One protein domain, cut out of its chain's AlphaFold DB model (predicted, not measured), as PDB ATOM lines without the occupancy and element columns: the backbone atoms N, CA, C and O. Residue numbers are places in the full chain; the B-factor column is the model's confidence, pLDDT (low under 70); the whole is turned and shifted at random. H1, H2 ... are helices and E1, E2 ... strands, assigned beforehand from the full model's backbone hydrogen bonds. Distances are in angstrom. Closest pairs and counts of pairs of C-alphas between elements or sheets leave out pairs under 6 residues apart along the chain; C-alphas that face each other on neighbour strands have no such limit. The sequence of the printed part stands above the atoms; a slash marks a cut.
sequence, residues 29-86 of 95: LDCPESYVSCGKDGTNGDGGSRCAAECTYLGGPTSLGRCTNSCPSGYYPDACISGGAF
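This is residues 29 to 86 of the 95 residues of the protein "EC56 protein" of Colletotrichum higginsianum (UniProt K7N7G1). With little regular structure, this flat domain is a small sheet, only just strongly twisted at 4.2 A off its plane, with short H1 over one face and the loop of residues 55 to 74 reaching beyond one end and back. The printed part has 58 residues with E1, E2, E3, H1 in chain order, 21 residues in named elements, mostly strand; the sheet, E2 E1 E3, is antiparallel. It is compact, radius of gyration of the C-alphas 11.1 A, spanning 36 by 22 by 12 A.

From Leu 29, go to C-alpha 35 at (30.471, -43.219, -16.653); E1, residues 35 to 40, runs 16.4 A. Next find E2, residues 50 to 54, 13.6 A; E3, residues 75 to 80, 14.2 A; and H1, residues 83 to 86, 4.9 A, ending at (25.917, -47.901, -18.157).

Hairpin E1 and E2 has N 36 and O 53 2.9 A apart; antiparallel E1 and E3 have N 37 and O 79 at 2.7 A. H1, too short for O i to N i+4 pairs, is on the sheet at height 8.3 A.

The printed part has no cut; E2 to E3 is a long link. Residues 42 to 48, 57 to 65 and 68 to 69 are under pLDDT 70.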
ATOM      1  N   LEU A  29      40.812 -41.170 -16.773       70.31
ATOM      2  CA  LEU A  29      39.812 -41.039 -17.818       70.31
ATOM      3  C   LEU A  29      38.791 -40.030 -17.308       70.31
ATOM      4  O   LEU A  29      38.093 -40.292 -16.327       70.31
ATOM      5  N   ASP A  30      38.764 -38.868 -17.946       75.50
ATOM      6  CA  ASP A  30      37.785 -37.824 -17.690       75.50
ATOM      7  C   ASP A  30      36.583 -38.039 -18.619       75.50
ATOM      8  O   ASP A  30      36.650 -37.782 -19.825       75.50
ATOM      9  N   CYS A  31      35.474 -38.537 -18.072       75.12
ATOM     10  CA  CYS A  31      34.289 -38.887 -18.847       75.12
ATOM     11  C   CYS A  31      33.186 -37.826 -18.723       75.12
ATOM     12  O   CYS A  31      32.736 -37.552 -17.612       75.12
ATOM     13  N   PRO A  32      32.676 -37.261 -19.835       72.56
ATOM     14  CA  PRO A  32      31.681 -36.180 -19.799       72.56
ATOM     15  C   PRO A  32      30.354 -36.608 -19.175       72.56
ATOM     16  O   PRO A  32      29.718 -35.841 -18.463       72.56
ATOM     17  N   GLU A  33      29.978 -37.864 -19.384       71.56
ATOM     18  CA  GLU A  33      28.757 -38.453 -18.839       71.56
ATOM     19  C   GLU A  33      28.969 -39.007 -17.419       71.56
ATOM     20  O   GLU A  33      28.040 -39.530 -16.826       71.56
ATOM     21  N   SER A  34      30.180 -38.909 -16.856       78.88
ATOM     22  CA  SER A  34      30.554 -39.516 -15.568       78.88
ATOM     23  C   SER A  34      30.381 -41.041 -15.494       78.88
ATOM     24  O   SER A  34      30.235 -41.588 -14.405       78.88
ATOM     25  N   TYR A  35      30.465 -41.752 -16.623       81.62
ATOM     26  CA  TYR A  35      30.471 -43.219 -16.653       81.62
ATOM     27  C   TYR A  35      31.648 -43.765 -17.454       81.62
ATOM     28  O   TYR A  35      32.005 -43.247 -18.518       81.62
ATOM     29  N   VAL A  36      32.205 -44.876 -16.975       85.19
ATOM     30  CA  VAL A  36      33.328 -45.560 -17.610       85.19
ATOM     31  C   VAL A  36      33.091 -47.060 -17.718       85.19
ATOM     32  O   VAL A  36      32.471 -47.696 -16.870       85.19
ATOM     33  N   SER A  37      33.612 -47.635 -18.789       85.12
ATOM     34  CA  SER A  37      33.817 -49.063 -18.953       85.12
ATOM     35  C   SER A  37      35.144 -49.437 -18.309       85.12
ATOM     36  O   SER A  37      36.189 -48.935 -18.718       85.12
ATOM     37  N   CYS A  38      35.106 -50.337 -17.340       84.19
ATOM     38  CA  CYS A  38      36.271 -50.908 -16.691       84.19
ATOM     39  C   CYS A  38      36.609 -52.257 -17.330       84.19
ATOM     40  O   CYS A  38      35.784 -53.171 -17.302       84.19
ATOM     41  N   GLY A  39      37.800 -52.396 -17.907       82.25
ATOM     42  CA  GLY A  39      38.309 -53.654 -18.460       82.25
ATOM     43  C   GLY A  39      39.256 -54.363 -17.494       82.25
ATOM     44  O   GLY A  39      40.056 -53.711 -16.829       82.25
ATOM     45  N   LYS A  40      39.173 -55.694 -17.407       80.50
ATOM     46  CA  LYS A  40      40.082 -56.504 -16.587       80.50
ATOM     47  C   LYS A  40      41.459 -56.643 -17.237       80.50
ATOM     48  O   LYS A  40      41.554 -56.945 -18.428       80.50
ATOM     49  N   ASP A  41      42.510 -56.491 -16.437       73.56
ATOM     50  CA  ASP A  41      43.887 -56.673 -16.897       73.56
ATOM     51  C   ASP A  41      44.133 -58.083 -17.455       73.56
ATOM     52  O   ASP A  41      43.592 -59.069 -16.948       73.56
ATOM     53  N   GLY A  42      44.954 -58.180 -18.500       69.00
ATOM     54  CA  GLY A  42      45.291 -59.452 -19.140       69.00
ATOM     55  C   GLY A  42      44.121 -60.160 -19.834       69.00
ATOM     56  O   GLY A  42      44.246 -61.336 -20.171       69.00
ATOM     57  N   THR A  43      42.994 -59.475 -20.054       69.62
ATOM     58  CA  THR A  43      41.860 -59.998 -20.827       69.62
ATOM     59  C   THR A  43      41.703 -59.258 -22.148       69.62
ATOM     60  O   THR A  43      42.079 -58.100 -22.300       69.62
ATOM     61  N   ASN A  44      41.094 -59.926 -23.114       64.94
ATOM     62  CA  ASN A  44      40.808 -59.425 -24.456       64.94
ATOM     63  C   ASN A  44      39.603 -58.457 -24.506       64.94
ATOM     64  O   ASN A  44      39.105 -58.142 -25.582       64.94
ATOM     65  N   GLY A  45      39.143 -57.952 -23.352       60.84
ATOM     66  CA  GLY A  45      38.069 -56.958 -23.279       60.84
ATOM     67  C   GLY A  45      36.680 -57.498 -23.636       60.84
ATOM     68  O   GLY A  45      35.796 -56.718 -24.003       60.84
ATOM     69  N   ASP A  46      36.473 -58.815 -23.542       68.12
ATOM     70  CA  ASP A  46      35.173 -59.445 -23.776       68.12
ATOM     71  C   ASP A  46      34.115 -58.938 -22.788       68.12
ATOM     72  O   ASP A  46      34.428 -58.511 -21.674       68.12
ATOM     73  N   GLY A  47      32.838 -59.041 -23.170       61.66
ATOM     74  CA  GLY A  47      31.712 -58.560 -22.361       61.66
ATOM     75  C   GLY A  47      31.652 -59.132 -20.937       61.66
ATOM     76  O   GLY A  47      31.136 -58.460 -20.054       61.66
ATOM     77  N   GLY A  48      32.221 -60.319 -20.687       66.50
ATOM     78  CA  GLY A  48      32.326 -60.911 -19.342       66.50
ATOM     79  C   GLY A  48      33.522 -60.427 -18.509       66.50
ATOM     80  O   GLY A  48      33.563 -60.654 -17.306       66.50
ATOM     81  N   SER A  49      34.495 -59.756 -19.130       72.56
ATOM     82  CA  SER A  49      35.677 -59.177 -18.469       72.56
ATOM     83  C   SER A  49      35.617 -57.649 -18.405       72.56
ATOM     84  O   SER A  49      36.609 -56.991 -18.083       72.56
ATOM     85  N   ARG A  50      34.449 -57.080 -18.719       77.88
ATOM     86  CA  ARG A  50      34.162 -55.653 -18.644       77.88
ATOM     87  C   ARG A  50      32.990 -55.406 -17.708       77.88
ATOM     88  O   ARG A  50      32.003 -56.130 -17.736       77.88
ATOM     89  N   CYS A  51      33.083 -54.348 -16.924       81.81
ATOM     90  CA  CYS A  51      31.987 -53.849 -16.106       81.81
ATOM     91  C   CYS A  51      31.861 -52.336 -16.298       81.81
ATOM     92  O   CYS A  51      32.734 -51.697 -16.885       81.81
ATOM     93  N   ALA A  52      30.751 -51.758 -15.865       85.94
ATOM     94  CA  ALA A  52      30.502 -50.330 -15.927       85.94
ATOM     95  C   ALA A  52      30.630 -49.717 -14.528       85.94
ATOM     96  O   ALA A  52      30.107 -50.270 -13.560       85.94
ATOM     97  N   ALA A  53      31.318 -48.587 -14.411       85.12
ATOM     98  CA  ALA A  53      31.479 -47.869 -13.154       85.12
ATOM     99  C   ALA A  53      31.117 -46.394 -13.306       85.12
ATOM    100  O   ALA A  53      31.315 -45.791 -14.364       85.12
ATOM    101  N   GLU A  54      30.602 -45.820 -12.224       84.81
ATOM    102  CA  GLU A  54      30.351 -44.387 -12.123       84.81
ATOM    103  C   GLU A  54      31.644 -43.666 -11.745       84.81
ATOM    104  O   GLU A  54      32.425 -44.118 -10.902       84.81
ATOM    105  N   CYS A  55      31.885 -42.540 -12.395       81.62
ATOM    106  CA  CYS A  55      33.034 -41.688 -12.157       81.62
ATOM    107  C   CYS A  55      32.712 -40.634 -11.108       81.62
ATOM    108  O   CYS A  55      31.569 -40.210 -10.949       81.62
ATOM    109  N   THR A  56      33.735 -40.194 -10.381       79.12
ATOM    110  CA  THR A  56      33.547 -39.150  -9.375       79.12
ATOM    111  C   THR A  56      33.313 -37.826 -10.088       79.12
ATOM    112  O   THR A  56      34.185 -37.344 -10.813       79.12
ATOM    113  N   TYR A  57      32.141 -37.228  -9.888       68.69
ATOM    114  CA  TYR A  57      31.827 -35.918 -10.446       68.69
ATOM    115  C   TYR A  57      32.681 -34.837  -9.772       68.69
ATOM    116  O   TYR A  57      32.620 -34.660  -8.555       68.69
ATOM    117  N   LEU A  58      33.479 -34.107 -10.557       68.00
ATOM    118  CA  LEU A  58      34.413 -33.103 -10.033       68.00
ATOM    119  C   LEU A  58      33.797 -31.704  -9.819       68.00
ATOM    120  O   LEU A  58      34.482 -30.823  -9.308       68.00
ATOM    121  N   GLY A  59      32.511 -31.497 -10.141       56.38
ATOM    122  CA  GLY A  59      31.785 -30.247  -9.868       56.38
ATOM    123  C   GLY A  59      32.045 -29.129 -10.881       56.38
ATOM    124  O   GLY A  59      33.187 -28.715 -11.059       56.38
ATOM    125  N   GLY A  60      31.000 -28.629 -11.560       60.66
ATOM    126  CA  GLY A  60      31.066 -27.475 -12.478       60.66
ATOM    127  C   GLY A  60      30.328 -27.667 -13.820       60.66
ATOM    128  O   GLY A  60      30.002 -28.790 -14.201       60.66
ATOM    129  N   PRO A  61      30.044 -26.578 -14.562       54.19
ATOM    130  CA  PRO A  61      29.208 -26.604 -15.773       54.19
ATOM    131  C   PRO A  61      29.839 -27.351 -16.961       54.19
ATOM    132  O   PRO A  61      29.138 -27.696 -17.906       54.19
ATOM    133  N   THR A  62      31.147 -27.607 -16.913       57.53
ATOM    134  CA  THR A  62      31.909 -28.381 -17.910       57.53
ATOM    135  C   THR A  62      32.561 -29.621 -17.299       57.53
ATOM    136  O   THR A  62      33.493 -30.175 -17.878       57.53
ATOM    137  N   SER A  63      32.160 -30.003 -16.086       58.06
ATOM    138  CA  SER A  63      32.957 -30.926 -15.289       58.06
ATOM    139  C   SER A  63      32.780 -32.358 -15.749       58.06
ATOM    140  O   SER A  63      31.696 -32.929 -15.676       58.06
ATOM    141  N   LEU A  64      33.891 -32.913 -16.222       65.06
ATOM    142  CA  LEU A  64      34.050 -34.319 -16.537       65.06
ATOM    143  C   LEU A  64      34.083 -35.117 -15.219       65.06
ATOM    144  O   LEU A  64      34.565 -34.637 -14.187       65.06
ATOM    145  N   GLY A  65      33.540 -36.330 -15.239       61.97
ATOM    146  CA  GLY A  65      33.674 -37.285 -14.150       61.97
ATOM    147  C   GLY A  65      35.038 -37.961 -14.215       61.97
ATOM    148  O   GLY A  65      35.394 -38.533 -15.242       61.97
ATOM    149  N   ARG A  66      35.784 -37.929 -13.113       72.75
ATOM    150  CA  ARG A  66      37.114 -38.530 -13.000       72.75
ATOM    151  C   ARG A  66      37.017 -39.978 -12.537       72.75
ATOM    152  O   ARG A  66      36.445 -40.262 -11.483       72.75
ATOM    153  N   CYS A  67      37.567 -40.895 -13.329       71.25
ATOM    154  CA  CYS A  67      37.328 -42.334 -13.173       71.25
ATOM    155  C   CYS A  67      38.495 -43.127 -12.546       71.25
ATOM    156  O   CYS A  67      38.476 -44.358 -12.545       71.25
ATOM    157  N   THR A  68      39.519 -42.455 -12.010       62.75
ATOM    158  CA  THR A  68      40.806 -43.042 -11.565       62.75
ATOM    159  C   THR A  68      40.691 -44.152 -10.518       62.75
ATOM    160  O   THR A  68      41.603 -44.962 -10.407       62.75
ATOM    161  N   ASN A  69      39.587 -44.207  -9.767       64.69
ATOM    162  CA  ASN A  69      39.313 -45.208  -8.724       64.69
ATOM    163  C   ASN A  69      37.902 -45.812  -8.833       64.69
ATOM    164  O   ASN A  69      37.395 -46.393  -7.879       64.69
ATOM    165  N   SER A  70      37.245 -45.653  -9.981       75.94
ATOM    166  CA  SER A  70      35.892 -46.178 -10.193       75.94
ATOM    167  C   SER A  70      35.886 -47.682 -10.454       75.94
ATOM    168  O   SER A  70      34.896 -48.363 -10.199       75.94
ATOM    169  N   CYS A  71      36.999 -48.211 -10.960       79.94
ATOM    170  CA  CYS A  71      37.142 -49.622 -11.271       79.94
ATOM    171  C   CYS A  71      37.675 -50.412 -10.060       79.94
ATOM    172  O   CYS A  71      38.581 -49.934  -9.373       79.94
ATOM    173  N   PRO A  72      37.154 -51.625  -9.804       77.69
ATOM    174  CA  PRO A  72      37.635 -52.492  -8.736       77.69
ATOM    175  C   PRO A  72      39.062 -52.971  -9.012       77.69
ATOM    176  O   PRO A  72      39.563 -52.902 -10.135       77.69
ATOM    177  N   SER A  73      39.728 -53.490  -7.978       80.81
ATOM    178  CA  SER A  73      41.100 -53.995  -8.102       80.81
ATOM    179  C   SER A  73      41.223 -55.028  -9.231       80.81
ATOM    180  O   SER A  73      40.432 -55.966  -9.323       80.81
ATOM    181  N   GLY A  74      42.217 -54.846 -10.104       77.62
ATOM    182  CA  GLY A  74      42.423 -55.681 -11.295       77.62
ATOM    183  C   GLY A  74      41.606 -55.268 -12.526       77.62
ATOM    184  O   GLY A  74      41.771 -55.880 -13.581       77.62
ATOM    185  N   TYR A  75      40.774 -54.229 -12.418       79.69
ATOM    186  CA  TYR A  75      40.071 -53.596 -13.532       79.69
ATOM    187  C   TYR A  75      40.546 -52.154 -13.716       79.69
ATOM    188  O   TYR A  75      40.859 -51.462 -12.747       79.69
ATOM    189  N   TYR A  76      40.566 -51.680 -14.961       78.00
ATOM    190  CA  TYR A  76      41.041 -50.345 -15.316       78.00
ATOM    191  C   TYR A  76      40.071 -49.602 -16.226       78.00
ATOM    192  O   TYR A  76      39.410 -50.244 -17.045       78.00
ATOM    193  N   PRO A  77      40.012 -48.263 -16.118       79.12
ATOM    194  CA  PRO A  77      39.283 -47.427 -17.062       79.12
ATOM    195  C   PRO A  77      39.757 -47.709 -18.490       79.12
ATOM    196  O   PRO A  77      40.939 -47.567 -18.790       79.12
ATOM    197  N   ASP A  78      38.839 -48.128 -19.353       77.69
ATOM    198  CA  ASP A  78      39.116 -48.511 -20.741       77.69
ATOM    199  C   ASP A  78      38.462 -47.530 -21.724       77.69
ATOM    200  O   ASP A  78      39.110 -47.050 -22.649       77.69
ATOM    201  N   ALA A  79      37.191 -47.178 -21.502       79.12
ATOM    202  CA  ALA A  79      36.467 -46.252 -22.372       79.12
ATOM    203  C   ALA A  79      35.346 -45.517 -21.634       79.12
ATOM    204  O   ALA A  79      34.625 -46.126 -20.846       79.12
ATOM    205  N   CYS A  80      35.133 -44.238 -21.941       81.44
ATOM    206  CA  CYS A  80      33.948 -43.521 -21.478       81.44
ATOM    207  C   CYS A  80      32.690 -44.077 -22.146       81.44
ATOM    208  O   CYS A  80      32.677 -44.355 -23.347       81.44
ATOM    209  N   ILE A  81      31.628 -44.230 -21.366       80.81
ATOM    210  CA  ILE A  81      30.331 -44.712 -21.843       80.81
ATOM    211  C   ILE A  81      29.247 -43.696 -21.487       80.81
ATOM    212  O   ILE A  81      29.424 -42.884 -20.585       80.81
ATOM    213  N   SER A  82      28.128 -43.718 -22.208       82.00
ATOM    214  CA  SER A  82      26.955 -42.915 -21.853       82.00
ATOM    215  C   SER A  82      26.137 -43.578 -20.745       82.00
ATOM    216  O   SER A  82      26.236 -44.795 -20.551       82.00
ATOM    217  N   GLY A  83      25.260 -42.818 -20.082       76.88
ATOM    218  CA  GLY A  83      24.356 -43.362 -19.056       76.88
ATOM    219  C   GLY A  83      23.509 -44.538 -19.562       76.88
ATOM    220  O   GLY A  83      23.493 -45.608 -18.965       76.88
ATOM    221  N   GLY A  84      22.934 -44.436 -20.766       79.31
ATOM    222  CA  GLY A  84      22.173 -45.547 -21.358       79.31
ATOM    223  C   GLY A  84      23.017 -46.780 -21.733       79.31
ATOM    224  O   GLY A  84      22.478 -47.864 -21.970       79.31
ATOM    225  N   ALA A  85      24.341 -46.647 -21.836       76.81
ATOM    226  CA  ALA A  85      25.248 -47.786 -21.955       76.81
ATOM    227  C   ALA A  85      25.644 -48.343 -20.579       76.81
ATOM    228  O   ALA A  85      25.813 -49.555 -20.471       76.81
ATOM    229  N   PHE A  86      25.745 -47.495 -19.552       80.38
ATOM    230  CA  PHE A  86      25.917 -47.901 -18.157       80.38
ATOM    231  C   PHE A  86      24.728 -48.747 -17.674       80.38
ATOM    232  O   PHE A  86      24.940 -49.862 -17.207       80.38
TER     233      PHE A  86